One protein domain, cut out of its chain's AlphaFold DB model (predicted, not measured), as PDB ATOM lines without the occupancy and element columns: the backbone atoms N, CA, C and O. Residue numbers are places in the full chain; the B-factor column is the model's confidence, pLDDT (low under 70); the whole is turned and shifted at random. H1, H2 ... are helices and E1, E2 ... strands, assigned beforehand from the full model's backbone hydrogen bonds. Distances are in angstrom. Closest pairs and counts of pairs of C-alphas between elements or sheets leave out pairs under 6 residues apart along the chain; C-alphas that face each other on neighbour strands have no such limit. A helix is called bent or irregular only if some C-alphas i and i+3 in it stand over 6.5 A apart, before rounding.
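This is residues 145 to 246 of the 362 residues of an uncharacterized protein of Chloroflexi bacterium (UniProt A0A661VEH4). Two helices, H1 and the first arm of H2, lie side by side and run opposite ways, with a small two-strand hairpin, E1 and E2, at the end of the pair where H1 ends and H2 begins. At the other end H2 runs on past H1 as a long arm, bent but nearly straight, and its residues 227 to 245 stick out free. The printed part has 102 residues, with two named helices and two named strands in the order H1, E1, E2, H2; the sheet, order E1 - E2, is antiparallel and the class is mostly helix. The whole is an extended rod, with a radius of gyration of the C-alphas of 20.6 A and spans of 74 by 22 by 19 A.

E1, residues 190 to 193, and E2, residues 196 to 199, are antiparallel neighbours and form a hairpin. N 191 and O 198 are 2.8 A apart and N 198 and O 191 are 2.9 A apart, both within hydrogen-bond range. H1, residues 158 to 181, and E1 are near each other, with 6 pairs of C-alphas within 10 A, while H1 and E2 are apart. H2, residues 200 to 245, was assigned as one helix by its hydrogen bonds but is bent: C-alphas 215 and 218 are 7.1 A apart. Its arms, H2a, residues 200 to 215, and H2b, residues 218 to 245, stand at a shallow tilt of 25 degrees. The closest C-alphas of E1 and H2a, those of Val 190 and Lys 200, are 6.5 A apart. H1 and H2a touch, their closest C-alphas being those of Leu 172 and Asn 207, 5.5 A apart. They run opposite ways at a shallow tilt of 34 degrees, only just short of steep. H1 touches H2b with residues 158 to 165 alone; the closest C-alphas, of Ile 161 and Leu 218, are 6.7 A apart. In H1, H2a and H2b every O i to N i+4 pair is within hydrogen-bond range.

H1 begins at C-alpha 158 (180.447, 98.148, 212.323) and is 34.5 A long. E1 measures 9.6 A and E2 10.1 A. H2a is 22.3 A long and starts at C-alpha 200 (194.862, 110.117, 239.575). H2b is 40.8 A long and ends at C-alpha 245 (184.268, 87.693, 178.754).

The C-alphas farthest apart, those of Asp 184 and Val 246, are 74.1 A apart. Without the free residues 227 to 246, the body spans 45 by 22 by 19 A. Residues 145 to 157 hold no named element. The link from H1 to E1 is short; those from E1 to E2 and from E2 to H2 are tight. The printed part has no cut, its mean pLDDT is 93.3, and no printed residue is under 70.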
ATOM      1  N   ILE A 145     197.182 103.820 210.234       80.38
ATOM      2  CA  ILE A 145     197.702 103.111 211.395       80.38
ATOM      3  C   ILE A 145     197.848 101.655 210.975       80.38
ATOM      4  O   ILE A 145     196.850 101.056 210.560       80.38
ATOM      5  N   PRO A 146     199.051 101.067 211.082       81.50
ATOM      6  CA  PRO A 146     199.221  99.646 210.831       81.50
ATOM      7  C   PRO A 146     198.264  98.845 211.714       81.50
ATOM      8  O   PRO A 146     198.157  99.120 212.911       81.50
ATOM      9  N   GLN A 147     197.594  97.843 211.142       79.69
ATOM     10  CA  GLN A 147     196.613  97.030 211.869       79.69
ATOM     11  C   GLN A 147     197.218  96.383 213.130       79.69
ATOM     12  O   GLN A 147     196.536  96.258 214.144       79.69
ATOM     13  N   ASP A 148     198.513  96.054 213.105       85.00
ATOM     14  CA  ASP A 148     199.246  95.490 214.246       85.00
ATOM     15  C   ASP A 148     199.328  96.427 215.459       85.00
ATOM     16  O   ASP A 148     199.506  95.965 216.582       85.00
ATOM     17  N   GLN A 149     199.206  97.740 215.247       87.94
ATOM     18  CA  GLN A 149     199.247  98.746 216.311       87.94
ATOM     19  C   GLN A 149     197.856  99.091 216.856       87.94
ATOM     20  O   GLN A 149     197.761  99.853 217.818       87.94
ATOM     21  N   ASN A 150     196.783  98.587 216.238       91.06
ATOM     22  CA  ASN A 150     195.420  98.889 216.657       91.06
ATOM     23  C   ASN A 150     194.961  97.912 217.761       91.06
ATOM     24  O   ASN A 150     194.856  96.713 217.485       91.06
ATOM     25  N   PRO A 151     194.633  98.390 218.980       92.56
ATOM     26  CA  PRO A 151     194.103  97.532 220.040       92.56
ATOM     27  C   PRO A 151     192.735  96.925 219.690       92.56
ATOM     28  O   PRO A 151     192.411  95.848 220.171       92.56
ATOM     29  N   PHE A 152     191.961  97.557 218.804       93.75
ATOM     30  CA  PHE A 152     190.614  97.123 218.420       93.75
ATOM     31  C   PHE A 152     190.580  96.319 217.113       93.75
ATOM     32  O   PHE A 152     189.547  96.231 216.451       93.75
ATOM     33  N   ARG A 153     191.709  95.712 216.719       91.12
ATOM     34  CA  ARG A 153     191.832  94.935 215.470       91.12
ATOM     35  C   ARG A 153     190.854  93.761 215.356       91.12
ATOM     36  O   ARG A 153     190.626  93.268 214.252       91.12
ATOM     37  N   GLU A 154     190.357  93.282 216.494       92.19
ATOM     38  CA  GLU A 154     189.506  92.098 216.611       92.19
ATOM     39  C   GLU A 154     188.041  92.392 216.280       92.19
ATOM     40  O   GLU A 154     187.328  91.458 215.914       92.19
ATOM     41  N   LEU A 155     187.629  93.667 216.313       92.69
ATOM     42  CA  LEU A 155     186.283  94.097 215.930       92.69
ATOM     43  C   LEU A 155     186.105  93.924 214.419       92.69
ATOM     44  O   LEU A 155     186.844  94.510 213.616       92.69
ATOM     45  N   LYS A 156     185.142  93.094 214.026       91.19
ATOM     46  CA  LYS A 156     184.895  92.702 212.629       91.19
ATOM     47  C   LYS A 156     183.627  93.320 212.057       91.19
ATOM     48  O   LYS A 156     183.476  93.306 210.838       91.19
ATOM     49  N   SER A 157     182.748  93.850 212.905       95.00
ATOM     50  CA  SER A 157     181.490  94.480 212.499       95.00
ATOM     51  C   SER A 157     181.468  95.976 212.808       95.00
ATOM     52  O   SER A 157     182.077  96.436 213.774       95.00
ATOM     53  N   PHE A 158     180.721  96.744 212.012       94.06
ATOM     54  CA  PHE A 158     180.447  98.148 212.323       94.06
ATOM     55  C   PHE A 158     179.624  98.313 213.600       94.06
ATOM     56  O   PHE A 158     179.795  99.318 214.285       94.06
ATOM     57  N   ASP A 159     178.769  97.347 213.934       95.31
ATOM     58  CA  ASP A 159     177.956  97.412 215.151       95.31
ATOM     59  C   ASP A 159     178.825  97.230 216.401       95.31
ATOM     60  O   ASP A 159     178.753  98.049 217.308       95.31
ATOM     61  N   GLU A 160     179.768  96.281 216.379       94.75
ATOM     62  CA  GLU A 160     180.770  96.110 217.446       94.75
ATOM     63  C   GLU A 160     181.617  97.381 217.641       94.75
ATOM     64  O   GLU A 160     181.916  97.779 218.765       94.75
ATOM     65  N   ILE A 161     181.996  98.060 216.549       94.94
ATOM     66  CA  ILE A 161     182.737  99.331 216.626       94.94
ATOM     67  C   ILE A 161     181.873 100.438 217.237       94.94
ATOM     68  O   ILE A 161     182.394 101.235 218.013       94.94
ATOM     69  N   ARG A 162     180.578 100.506 216.905       95.25
ATOM     70  CA  ARG A 162     179.644 101.492 217.479       95.25
ATOM     71  C   ARG A 162     179.432 101.262 218.970       95.25
ATOM     72  O   ARG A 162     179.490 102.220 219.730       95.25
ATOM     73  N   GLU A 163     179.242 100.016 219.387       96.31
ATOM     74  CA  GLU A 163     179.125  99.656 220.803       96.31
ATOM     75  C   GLU A 163     180.388 100.070 221.565       96.31
ATOM     76  O   GLU A 163     180.315 100.840 222.525       96.31
ATOM     77  N   LYS A 164     181.571  99.695 221.056       95.81
ATOM     78  CA  LYS A 164     182.848 100.121 221.645       95.81
ATOM     79  C   LYS A 164     183.051 101.628 221.634       95.81
ATOM     80  O   LYS A 164     183.676 102.152 222.549       95.81
ATOM     81  N   TRP A 165     182.512 102.336 220.649       96.19
ATOM     82  CA  TRP A 165     182.525 103.793 220.641       96.19
ATOM     83  C   TRP A 165     181.775 104.362 221.840       96.19
ATOM     84  O   TRP A 165     182.341 105.158 222.583       96.19
ATOM     85  N   THR A 166     180.542 103.901 222.062       96.38
ATOM     86  CA  THR A 166     179.713 104.370 223.178       96.38
ATOM     87  C   THR A 166     180.323 104.024 224.532       96.38
ATOM     88  O   THR A 166     180.352 104.874 225.416       96.38
ATOM     89  N   GLU A 167     180.888 102.821 224.681       95.62
ATOM     90  CA  GLU A 167     181.600 102.423 225.900       95.62
ATOM     91  C   GLU A 167     182.793 103.348 226.175       95.62
ATOM     92  O   GLU A 167     182.960 103.850 227.285       95.62
ATOM     93  N   VAL A 168     183.631 103.601 225.166       96.50
ATOM     94  CA  VAL A 168     184.829 104.428 225.338       96.50
ATOM     95  C   VAL A 168     184.458 105.888 225.600       96.50
ATOM     96  O   VAL A 168     185.090 106.525 226.440       96.50
ATOM     97  N   GLU A 169     183.437 106.419 224.933       96.06
ATOM     98  CA  GLU A 169     182.947 107.782 225.148       96.06
ATOM     99  C   GLU A 169     182.410 107.966 226.574       96.06
ATOM    100  O   GLU A 169     182.812 108.903 227.258       96.06
ATOM    101  N   GLN A 170     181.651 106.997 227.093       95.81
ATOM    102  CA  GLN A 170     181.223 106.993 228.496       95.81
ATOM    103  C   GLN A 170     182.415 106.976 229.459       95.81
ATOM    104  O   GLN A 170     182.464 107.773 230.397       95.81
ATOM    105  N   THR A 171     183.418 106.121 229.216       94.00
ATOM    106  CA  THR A 171     184.622 106.108 230.068       94.00
ATOM    107  C   THR A 171     185.399 107.419 229.990       94.00
ATOM    108  O   THR A 171     185.982 107.854 230.984       94.00
ATOM    109  N   LEU A 172     185.417 108.072 228.826       95.69
ATOM    110  CA  LEU A 172     186.078 109.353 228.639       95.69
ATOM    111  C   LEU A 172     185.397 110.435 229.478       95.69
ATOM    112  O   LEU A 172     186.071 111.096 230.263       95.69
ATOM    113  N   GLU A 173     184.075 110.553 229.366       95.38
ATOM    114  CA  GLU A 173     183.275 111.515 230.125       95.38
ATOM    115  C   GLU A 173     183.407 111.289 231.633       95.38
ATOM    116  O   GLU A 173     183.701 112.216 232.383       95.38
ATOM    117  N   GLN A 174     183.271 110.043 232.089       94.25
ATOM    118  CA  GLN A 174     183.372 109.709 233.510       94.25
ATOM    119  C   GLN A 174     184.766 109.976 234.069       94.25
ATOM    120  O   GLN A 174     184.903 110.470 235.187       94.25
ATOM    121  N   THR A 175     185.818 109.664 233.309       94.94
ATOM    122  CA  THR A 175     187.185 109.961 233.749       94.94
ATOM    123  C   THR A 175     187.481 111.456 233.740       94.94
ATOM    124  O   THR A 175     188.201 111.898 234.628       94.94
ATOM    125  N   ASP A 176     186.932 112.231 232.801       95.00
ATOM    126  CA  ASP A 176     187.051 113.693 232.817       95.00
ATOM    127  C   ASP A 176     186.344 114.282 234.050       95.00
ATOM    128  O   ASP A 176     186.982 115.011 234.805       95.00
ATOM    129  N   ILE A 177     185.111 113.854 234.354       95.88
ATOM    130  CA  ILE A 177     184.383 114.277 235.566       95.88
ATOM    131  C   ILE A 177     185.189 113.961 236.834       95.88
ATOM    132  O   ILE A 177     185.403 114.834 237.668       95.88
ATOM    133  N   LEU A 178     185.702 112.734 236.970       94.44
ATOM    134  CA  LEU A 178     186.496 112.339 238.141       94.44
ATOM    135  C   LEU A 178     187.809 113.122 238.269       94.44
ATOM    136  O   LEU A 178     188.296 113.348 239.377       94.44
ATOM    137  N   LEU A 179     188.434 113.495 237.150       94.25
ATOM    138  CA  LEU A 179     189.660 114.291 237.168       94.25
ATOM    139  C   LEU A 179     189.393 115.746 237.563       94.25
ATOM    140  O   LEU A 179     190.242 116.322 238.253       94.25
ATOM    141  N   ASP A 180     188.243 116.287 237.163       95.50
ATOM    142  CA  ASP A 180     187.787 117.636 237.499       95.50
ATOM    143  C   ASP A 180     187.336 117.722 238.968       95.50
ATOM    144  O   ASP A 180     187.790 118.599 239.703       95.50
ATOM    145  N   ASP A 181     186.543 116.757 239.448       94.81
ATOM    146  CA  ASP A 181     186.082 116.681 240.845       94.81
ATOM    147  C   ASP A 181     187.247 116.557 241.844       94.81
ATOM    148  O   ASP A 181     187.172 117.019 242.986       94.81
ATOM    149  N   HIS A 182     188.350 115.944 241.409       94.44
ATOM    150  CA  HIS A 182     189.561 115.746 242.198       94.44
ATOM    151  C   HIS A 182     190.737 116.599 241.691       94.44
ATOM    152  O   HIS A 182     191.885 116.138 241.694       94.44
ATOM    153  N   GLU A 183     190.504 117.846 241.263       92.94
ATOM    154  CA  GLU A 183     191.564 118.741 240.763       92.94
ATOM    155  C   GLU A 183     192.701 118.939 241.788       92.94
ATOM    156  O   GLU A 183     193.879 118.836 241.425       92.94
ATOM    157  N   ASP A 184     192.362 119.085 243.073       93.62
ATOM    158  CA  ASP A 184     193.314 119.314 244.173       93.62
ATOM    159  C   ASP A 184     194.210 118.102 244.499       93.62
ATOM    160  O   ASP A 184     195.220 118.235 245.195       93.62
ATOM    161  N   TYR A 185     193.866 116.909 244.000       93.75
ATOM    162  CA  TYR A 185     194.601 115.678 244.288       93.75
ATOM    163  C   TYR A 185     195.932 115.635 243.520       93.75
ATOM    164  O   TYR A 185     196.026 115.985 242.333       93.75
ATOM    165  N   GLY A 186     196.971 115.133 244.181       94.50
ATOM    166  CA  GLY A 186     198.259 114.800 243.595       94.50
ATOM    167  C   GLY A 186     198.185 113.622 242.606       94.50
ATOM    168  O   GLY A 186     197.169 112.939 242.494       94.50
ATOM    169  N   PRO A 187     199.254 113.355 241.829       94.06
ATOM    170  CA  PRO A 187     199.262 112.273 240.838       94.06
ATOM    171  C   PRO A 187     199.068 110.866 241.417       94.06
ATOM    172  O   PRO A 187     198.460 110.026 240.754       94.06
ATOM    173  N   ASP A 188     199.588 110.619 242.615       94.81
ATOM    174  CA  ASP A 188     199.567 109.302 243.260       94.81
ATOM    175  C   ASP A 188     198.453 109.174 244.311       94.81
ATOM    176  O   ASP A 188     198.334 108.132 244.954       94.81
ATOM    177  N   ASP A 189     197.618 110.205 244.462       94.62
ATOM    178  CA  ASP A 189     196.465 110.158 245.354       94.62
ATOM    179  C   ASP A 189     195.401 109.215 244.788       94.62
ATOM    180  O   ASP A 189     195.169 109.152 243.573       94.62
ATOM    181  N   VAL A 190     194.776 108.466 245.696       94.12
ATOM    182  CA  VAL A 190     193.808 107.416 245.381       94.12
ATOM    183  C   VAL A 190     192.402 108.001 245.318       94.12
ATOM    184  O   VAL A 190     191.951 108.690 246.234       94.12
ATOM    185  N   ILE A 191     191.712 107.695 244.227       91.81
ATOM    186  CA  ILE A 191     190.326 108.031 243.931       91.81
ATOM    187  C   ILE A 191     189.560 106.710 243.838       91.81
ATOM    188  O   ILE A 191     189.971 105.778 243.145       91.81
ATOM    189  N   MET A 192     188.452 106.620 244.566       90.12
ATOM    190  CA  MET A 192     187.586 105.443 244.569       90.12
ATOM    191  C   MET A 192     186.597 105.554 243.409       90.12
ATOM    192  O   MET A 192     185.826 106.509 243.353       90.12
ATOM    193  N   VAL A 193     186.592 104.574 242.507       89.00
ATOM    194  CA  VAL A 193     185.617 104.472 241.412       89.00
ATOM    195  C   VAL A 193     184.855 103.163 241.589       89.00
ATOM    196  O   VAL A 193     185.381 102.076 241.342       89.00
ATOM    197  N   GLY A 194     183.619 103.255 242.084       86.38
ATOM    198  CA  GLY A 194     182.838 102.082 242.475       86.38
ATOM    199  C   GLY A 194     183.509 101.317 243.622       86.38
ATOM    200  O   GLY A 194     183.607 101.826 244.737       86.38
ATOM    201  N   SER A 195     183.970 100.095 243.348       88.19
ATOM    202  CA  SER A 195     184.673  99.227 244.306       88.19
ATOM    203  C   SER A 195     186.191  99.176 244.111       88.19
ATOM    204  O   SER A 195     186.873  98.487 244.871       88.19
ATOM    205  N   GLN A 196     186.727  99.871 243.101       89.94
ATOM    206  CA  GLN A 196     188.152  99.866 242.784       89.94
ATOM    207  C   GLN A 196     188.822 101.200 243.105       89.94
ATOM    208  O   GLN A 196     188.248 102.281 242.969       89.94
ATOM    209  N   GLU A 197     190.075 101.092 243.525       93.19
ATOM    210  CA  GLU A 197     190.947 102.207 243.859       93.19
ATOM    211  C   GLU A 197     191.849 102.518 242.664       93.19
ATOM    212  O   GLU A 197     192.650 101.683 242.241       93.19
ATOM    213  N   PHE A 198     191.742 103.735 242.136       93.75
ATOM    214  CA  PHE A 198     192.593 104.218 241.055       93.75
ATOM    215  C   PHE A 198     193.386 105.432 241.504       93.75
ATOM    216  O   PHE A 198     192.863 106.355 242.118       93.75
ATOM    217  N   THR A 199     194.660 105.486 241.145       95.62
ATOM    218  CA  THR A 199     195.437 106.720 241.301       95.62
ATOM    219  C   THR A 199     195.030 107.747 240.245       95.62
ATOM    220  O   THR A 199     194.715 107.391 239.104       95.62
ATOM    221  N   LYS A 200     195.125 109.045 240.558       95.19
ATOM    222  CA  LYS A 200     194.862 110.117 239.575       95.19
ATOM    223  C   LYS A 200     195.718 109.981 238.308       95.19
ATOM    224  O   LYS A 200     195.293 110.347 237.211       95.19
ATOM    225  N   ARG A 201     196.939 109.451 238.427       95.94
ATOM    226  CA  ARG A 201     197.815 109.126 237.292       95.94
ATOM    227  C   ARG A 201     197.227 108.030 236.400       95.94
ATOM    228  O   ARG A 201     197.282 108.171 235.180       95.94
ATOM    229  N   GLN A 202     196.665 106.972 236.982       95.06
ATOM    230  CA  GLN A 202     195.993 105.914 236.223       95.06
ATOM    231  C   GLN A 202     194.739 106.443 235.524       95.06
ATOM    232  O   GLN A 202     194.570 106.160 234.342       95.06
ATOM    233  N   LEU A 203     193.931 107.279 236.186       94.94
ATOM    234  CA  LEU A 203     192.765 107.914 235.558       94.94
ATOM    235  C   LEU A 203     193.163 108.807 234.378       94.94
ATOM    236  O   LEU A 203     192.583 108.695 233.303       94.94
ATOM    237  N   ARG A 204     194.223 109.617 234.515       95.19
ATOM    238  CA  ARG A 204     194.774 110.399 233.392       95.19
ATOM    239  C   ARG A 204     195.244 109.521 232.235       95.19
ATOM    240  O   ARG A 204     195.064 109.888 231.075       95.19
ATOM    241  N   GLN A 205     195.860 108.378 232.532       96.00
ATOM    242  CA  GLN A 205     196.287 107.439 231.499       96.00
ATOM    243  C   GLN A 205     195.090 106.770 230.812       96.00
ATOM    244  O   GLN A 205     195.081 106.684 229.588       96.00
ATOM    245  N   ALA A 206     194.083 106.335 231.572       94.56
ATOM    246  CA  ALA A 206     192.850 105.756 231.043       94.56
ATOM    247  C   ALA A 206     192.113 106.758 230.149       94.56
ATOM    248  O   ALA A 206     191.766 106.433 229.019       94.56
ATOM    249  N   ASN A 207     191.998 108.004 230.600       95.25
ATOM    250  CA  ASN A 207     191.418 109.099 229.843       95.25
ATOM    251  C   ASN A 207     192.177 109.362 228.529       95.25
ATOM    252  O   ASN A 207     191.578 109.438 227.461       95.25
ATOM    253  N   ARG A 208     193.517 109.411 228.565       96.19
ATOM    254  CA  ARG A 208     194.331 109.523 227.345       96.19
ATOM    255  C   ARG A 208     194.111 108.344 226.395       96.19
ATOM    256  O   ARG A 208     193.970 108.558 225.194       96.19
ATOM    257  N   ASN A 209     194.072 107.121 226.919       95.50
ATOM    258  CA  ASN A 209     193.816 105.926 226.118       95.50
ATOM    259  C   ASN A 209     192.418 105.971 225.484       95.50
ATOM    260  O   ASN A 209     192.284 105.618 224.317       95.50
ATOM    261  N   ALA A 210     191.402 106.448 226.211       95.75
ATOM    262  CA  ALA A 210     190.049 106.640 225.696       95.75
ATOM    263  C   ALA A 210     190.014 107.708 224.587       95.75
ATOM    264  O   ALA A 210     189.461 107.470 223.515       95.75
ATOM    265  N   ARG A 211     190.712 108.840 224.770       95.69
ATOM    266  CA  ARG A 211     190.872 109.868 223.722       95.69
ATOM    267  C   ARG A 211     191.537 109.309 222.470       95.69
ATOM    268  O   ARG A 211     191.076 109.584 221.363       95.69
ATOM    269  N   ASP A 212     192.609 108.536 222.627       94.69
ATOM    270  CA  ASP A 212     193.293 107.902 221.499       94.69
ATOM    271  C   ASP A 212     192.399 106.829 220.844       94.69
ATOM    272  O   ASP A 212     192.375 106.694 219.620       94.69
ATOM    273  N   ALA A 213     191.604 106.088 221.616       94.81
ATOM    274  CA  ALA A 213     190.655 105.112 221.091       94.81
ATOM    275  C   ALA A 213     189.596 105.762 220.184       94.81
ATOM    276  O   ALA A 213     189.474 105.353 219.028       94.81
ATOM    277  N   VAL A 214     188.921 106.811 220.663       94.50
ATOM    278  CA  VAL A 214     187.892 107.561 219.917       94.50
ATOM    279  C   VAL A 214     188.488 108.259 218.698       94.50
ATOM    280  O   VAL A 214     188.002 108.110 217.583       94.50
ATOM    281  N   ASN A 215     189.577 109.008 218.865       93.06
ATOM    282  CA  ASN A 215     190.066 109.866 217.784       93.06
ATOM    283  C   ASN A 215     190.900 109.121 216.740       93.06
ATOM    284  O   ASN A 215     191.004 109.569 215.598       93.06
ATOM    285  N   LYS A 216     191.551 108.023 217.132       92.44
ATOM    286  CA  LYS A 216     192.604 107.400 216.329       92.44
ATOM    287  C   LYS A 216     192.298 105.940 215.996       92.44
ATOM    288  O   LYS A 216     192.309 105.581 214.822       92.44
ATOM    289  N   PHE A 217     192.040 105.090 216.988       93.94
ATOM    290  CA  PHE A 217     192.018 103.638 216.766       93.94
ATOM    291  C   PHE A 217     190.681 103.086 216.255       93.94
ATOM    292  O   PHE A 217     190.682 102.270 215.330       93.94
ATOM    293  N   LEU A 218     189.549 103.537 216.800       94.19
ATOM    294  CA  LEU A 218     188.223 103.110 216.346       94.19
ATOM    295  C   LEU A 218     187.908 103.596 214.916       94.19
ATOM    296  O   LEU A 218     187.486 102.767 214.103       94.19
ATOM    297  N   PRO A 219     188.189 104.862 214.528       93.88
ATOM    298  CA  PRO A 219     188.003 105.307 213.148       93.88
ATOM    299  C   PRO A 219     188.875 104.532 212.169       93.88
ATOM    300  O   PRO A 219     188.401 104.124 211.111       93.88
ATOM    301  N   ALA A 220     190.133 104.275 212.533       92.81
ATOM    302  CA  ALA A 220     191.029 103.497 211.691       92.81
ATOM    303  C   ALA A 220     190.523 102.063 211.497       92.81
ATOM    304  O   ALA A 220     190.592 101.546 210.385       92.81
ATOM    305  N   GLN A 221     189.961 101.429 212.533       93.62
ATOM    306  CA  GLN A 221     189.344 100.110 212.385       93.62
ATOM    307  C   GLN A 221     188.133 100.158 211.443       93.62
ATOM    308  O   GLN A 221     188.004  99.308 210.562       93.62
ATOM    309  N   ALA A 222     187.283 101.179 211.568       93.88
ATOM    310  CA  ALA A 222     186.139 101.362 210.680       93.88
ATOM    311  C   ALA A 222     186.570 101.577 209.217       93.88
ATOM    312  O   ALA A 222     185.968 101.014 208.304       93.88
ATOM    313  N   GLU A 223     187.632 102.349 208.970       92.38
ATOM    314  CA  GLU A 223     188.206 102.530 207.631       92.38
ATOM    315  C   GLU A 223     188.748 101.214 207.054       92.38
ATOM    316  O   GLU A 223     188.546 100.937 205.872       92.38
ATOM    317  N   GLN A 224     189.367 100.361 207.874       90.81
ATOM    318  CA  GLN A 224     189.824  99.036 207.441       90.81
ATOM    319  C   GLN A 224     188.663  98.117 207.046       90.81
ATOM    320  O   GLN A 224     188.763  97.405 206.044       90.81
ATOM    321  N   LEU A 225     187.552  98.137 207.788       92.69
ATOM    322  CA  LEU A 225     186.351  97.387 207.405       92.69
ATOM    323  C   LEU A 225     185.784  97.892 206.075       92.69
ATOM    324  O   LEU A 225     185.558  97.084 205.175       92.69
ATOM    325  N   LYS A 226     185.682  99.215 205.888       93.56
ATOM    326  CA  LYS A 226     185.261  99.810 204.607       93.56
ATOM    327  C   LYS A 226     186.166  99.390 203.446       93.56
ATOM    328  O   LYS A 226     185.671  99.041 202.377       93.56
ATOM    329  N   LYS A 227     187.491  99.382 203.646       91.94
ATOM    330  CA  LYS A 227     188.447  98.902 202.633       91.94
ATOM    331  C   LYS A 227     188.175  97.440 202.271       91.94
ATOM    332  O   LYS A 227     188.077  97.119 201.089       91.94
ATOM    333  N   LYS A 228     187.974  96.562 203.257       91.75
ATOM    334  CA  LYS A 228     187.643  95.147 203.013       91.75
ATOM    335  C   LYS A 228     186.346  94.972 202.224       91.75
ATOM    336  O   LYS A 228     186.320  94.174 201.291       91.75
ATOM    337  N   GLU A 229     185.307  95.731 202.552       92.94
ATOM    338  CA  GLU A 229     184.052  95.723 201.794       92.94
ATOM    339  C   GLU A 229     184.255  96.201 200.356       92.94
ATOM    340  O   GLU A 229     183.764  95.565 199.425       92.94
ATOM    341  N   SER A 230     185.046  97.259 200.153       92.88
ATOM    342  CA  SER A 230     185.374  97.745 198.809       92.88
ATOM    343  C   SER A 230     186.125  96.695 197.983       92.88
ATOM    344  O   SER A 230     185.820  96.506 196.806       92.88
ATOM    345  N   TYR A 231     187.039  95.938 198.602       93.88
ATOM    346  CA  TYR A 231     187.730  94.830 197.944       93.88
ATOM    347  C   TYR A 231     186.771  93.694 197.598       93.88
ATOM    348  O   TYR A 231     186.870  93.138 196.505       93.88
ATOM    349  N   ALA A 232     185.822  93.362 198.476       92.62
ATOM    350  CA  ALA A 232     184.809  92.349 198.195       92.62
ATOM    351  C   ALA A 232     183.930  92.752 196.999       92.62
ATOM    352  O   ALA A 232     183.826  91.992 196.037       92.62
ATOM    353  N   GLN A 233     183.401  93.978 196.999       94.62
ATOM    354  CA  GLN A 233     182.588  94.513 195.901       94.62
ATOM    355  C   GLN A 233     183.363  94.560 194.580       94.62
ATOM    356  O   GLN A 233     182.861  94.149 193.534       94.62
ATOM    357  N   ALA A 234     184.615  95.020 194.615       94.81
ATOM    358  CA  ALA A 234     185.450  95.059 193.424       94.81
ATOM    359  C   ALA A 234     185.782  93.641 192.919       94.81
ATOM    360  O   ALA A 234     185.778  93.407 191.711       94.81
ATOM    361  N   THR A 235     185.982  92.672 193.820       93.56
ATOM    362  CA  THR A 235     186.193  91.261 193.459       93.56
ATOM    363  C   THR A 235     184.955  90.689 192.771       93.56
ATOM    364  O   THR A 235     185.067  90.023 191.744       93.56
ATOM    365  N   GLU A 236     183.761  90.973 193.292       94.31
ATOM    366  CA  GLU A 236     182.500  90.580 192.661       94.31
ATOM    367  C   GLU A 236     182.340  91.201 191.274       94.31
ATOM    368  O   GLU A 236     182.019  90.487 190.323       94.31
ATOM    369  N   HIS A 237     182.628  92.497 191.126       95.62
ATOM    370  CA  HIS A 237     182.609  93.170 189.831       95.62
ATOM    371  C   HIS A 237     183.540  92.478 188.821       95.62
ATOM    372  O   HIS A 237     183.107  92.137 187.719       95.62
ATOM    373  N   TRP A 238     184.795  92.203 189.191       95.38
ATOM    374  CA  TRP A 238     185.743  91.524 188.301       95.38
ATOM    375  C   TRP A 238     185.349  90.081 187.993       95.38
ATOM    376  O   TRP A 238     185.514  89.638 186.856       95.38
ATOM    377  N   ASN A 239     184.764  89.363 188.950       92.88
ATOM    378  CA  ASN A 239     184.219  88.029 188.708       92.88
ATOM    379  C   ASN A 239     183.056  88.070 187.707       92.88
ATOM    380  O   ASN A 239     182.988  87.230 186.810       92.88
ATOM    381  N   GLN A 240     182.170  89.064 187.803       94.38
ATOM    382  CA  GLN A 240     181.091  89.260 186.831       94.38
ATOM    383  C   GLN A 240     181.636  89.607 185.439       94.38
ATOM    384  O   GLN A 240     181.125  89.095 184.444       94.38
ATOM    385  N   GLN A 241     182.677  90.442 185.344       95.19
ATOM    386  CA  GLN A 241     183.339  90.728 184.062       95.19
ATOM    387  C   GLN A 241     184.000  89.475 183.480       95.19
ATOM    388  O   GLN A 241     183.800  89.164 182.307       95.19
ATOM    389  N   ALA A 242     184.697  88.692 184.308       93.25
ATOM    390  CA  ALA A 242     185.292  87.423 183.895       93.25
ATOM    391  C   ALA A 242     184.229  86.469 183.335       93.25
ATOM    392  O   ALA A 242     184.437  85.857 182.291       93.25
ATOM    393  N   ALA A 243     183.066  86.390 183.987       92.19
ATOM    394  CA  ALA A 243     181.956  85.546 183.565       92.19
ATOM    395  C   ALA A 243     181.360  85.980 182.213       92.19
ATOM    396  O   ALA A 243     180.929  85.122 181.440       92.19
ATOM    397  N   LYS A 244     181.352  87.286 181.908       93.69
ATOM    398  CA  LYS A 244     180.908  87.832 180.613       93.69
ATOM    399  C   LYS A 244     181.920  87.569 179.497       93.69
ATOM    400  O   LYS A 244     181.536  87.184 178.397       93.69
ATOM    401  N   GLU A 245     183.206  87.785 179.765       92.12
ATOM    402  CA  GLU A 245     184.268  87.693 178.754       92.12
ATOM    403  C   GLU A 245     184.707  86.249 178.485       92.12
ATOM    404  O   GLU A 245     185.031  85.885 177.345       92.12
ATOM    405  N   VAL A 246     184.696  85.413 179.523       90.69
ATOM    406  CA  VAL A 246     185.084  84.000 179.495       90.69
ATOM    407  C   VAL A 246     183.921  83.149 180.019       90.69
ATOM    408  O   VAL A 246     183.987  82.637 181.131       90.69
TER     409      VAL A 246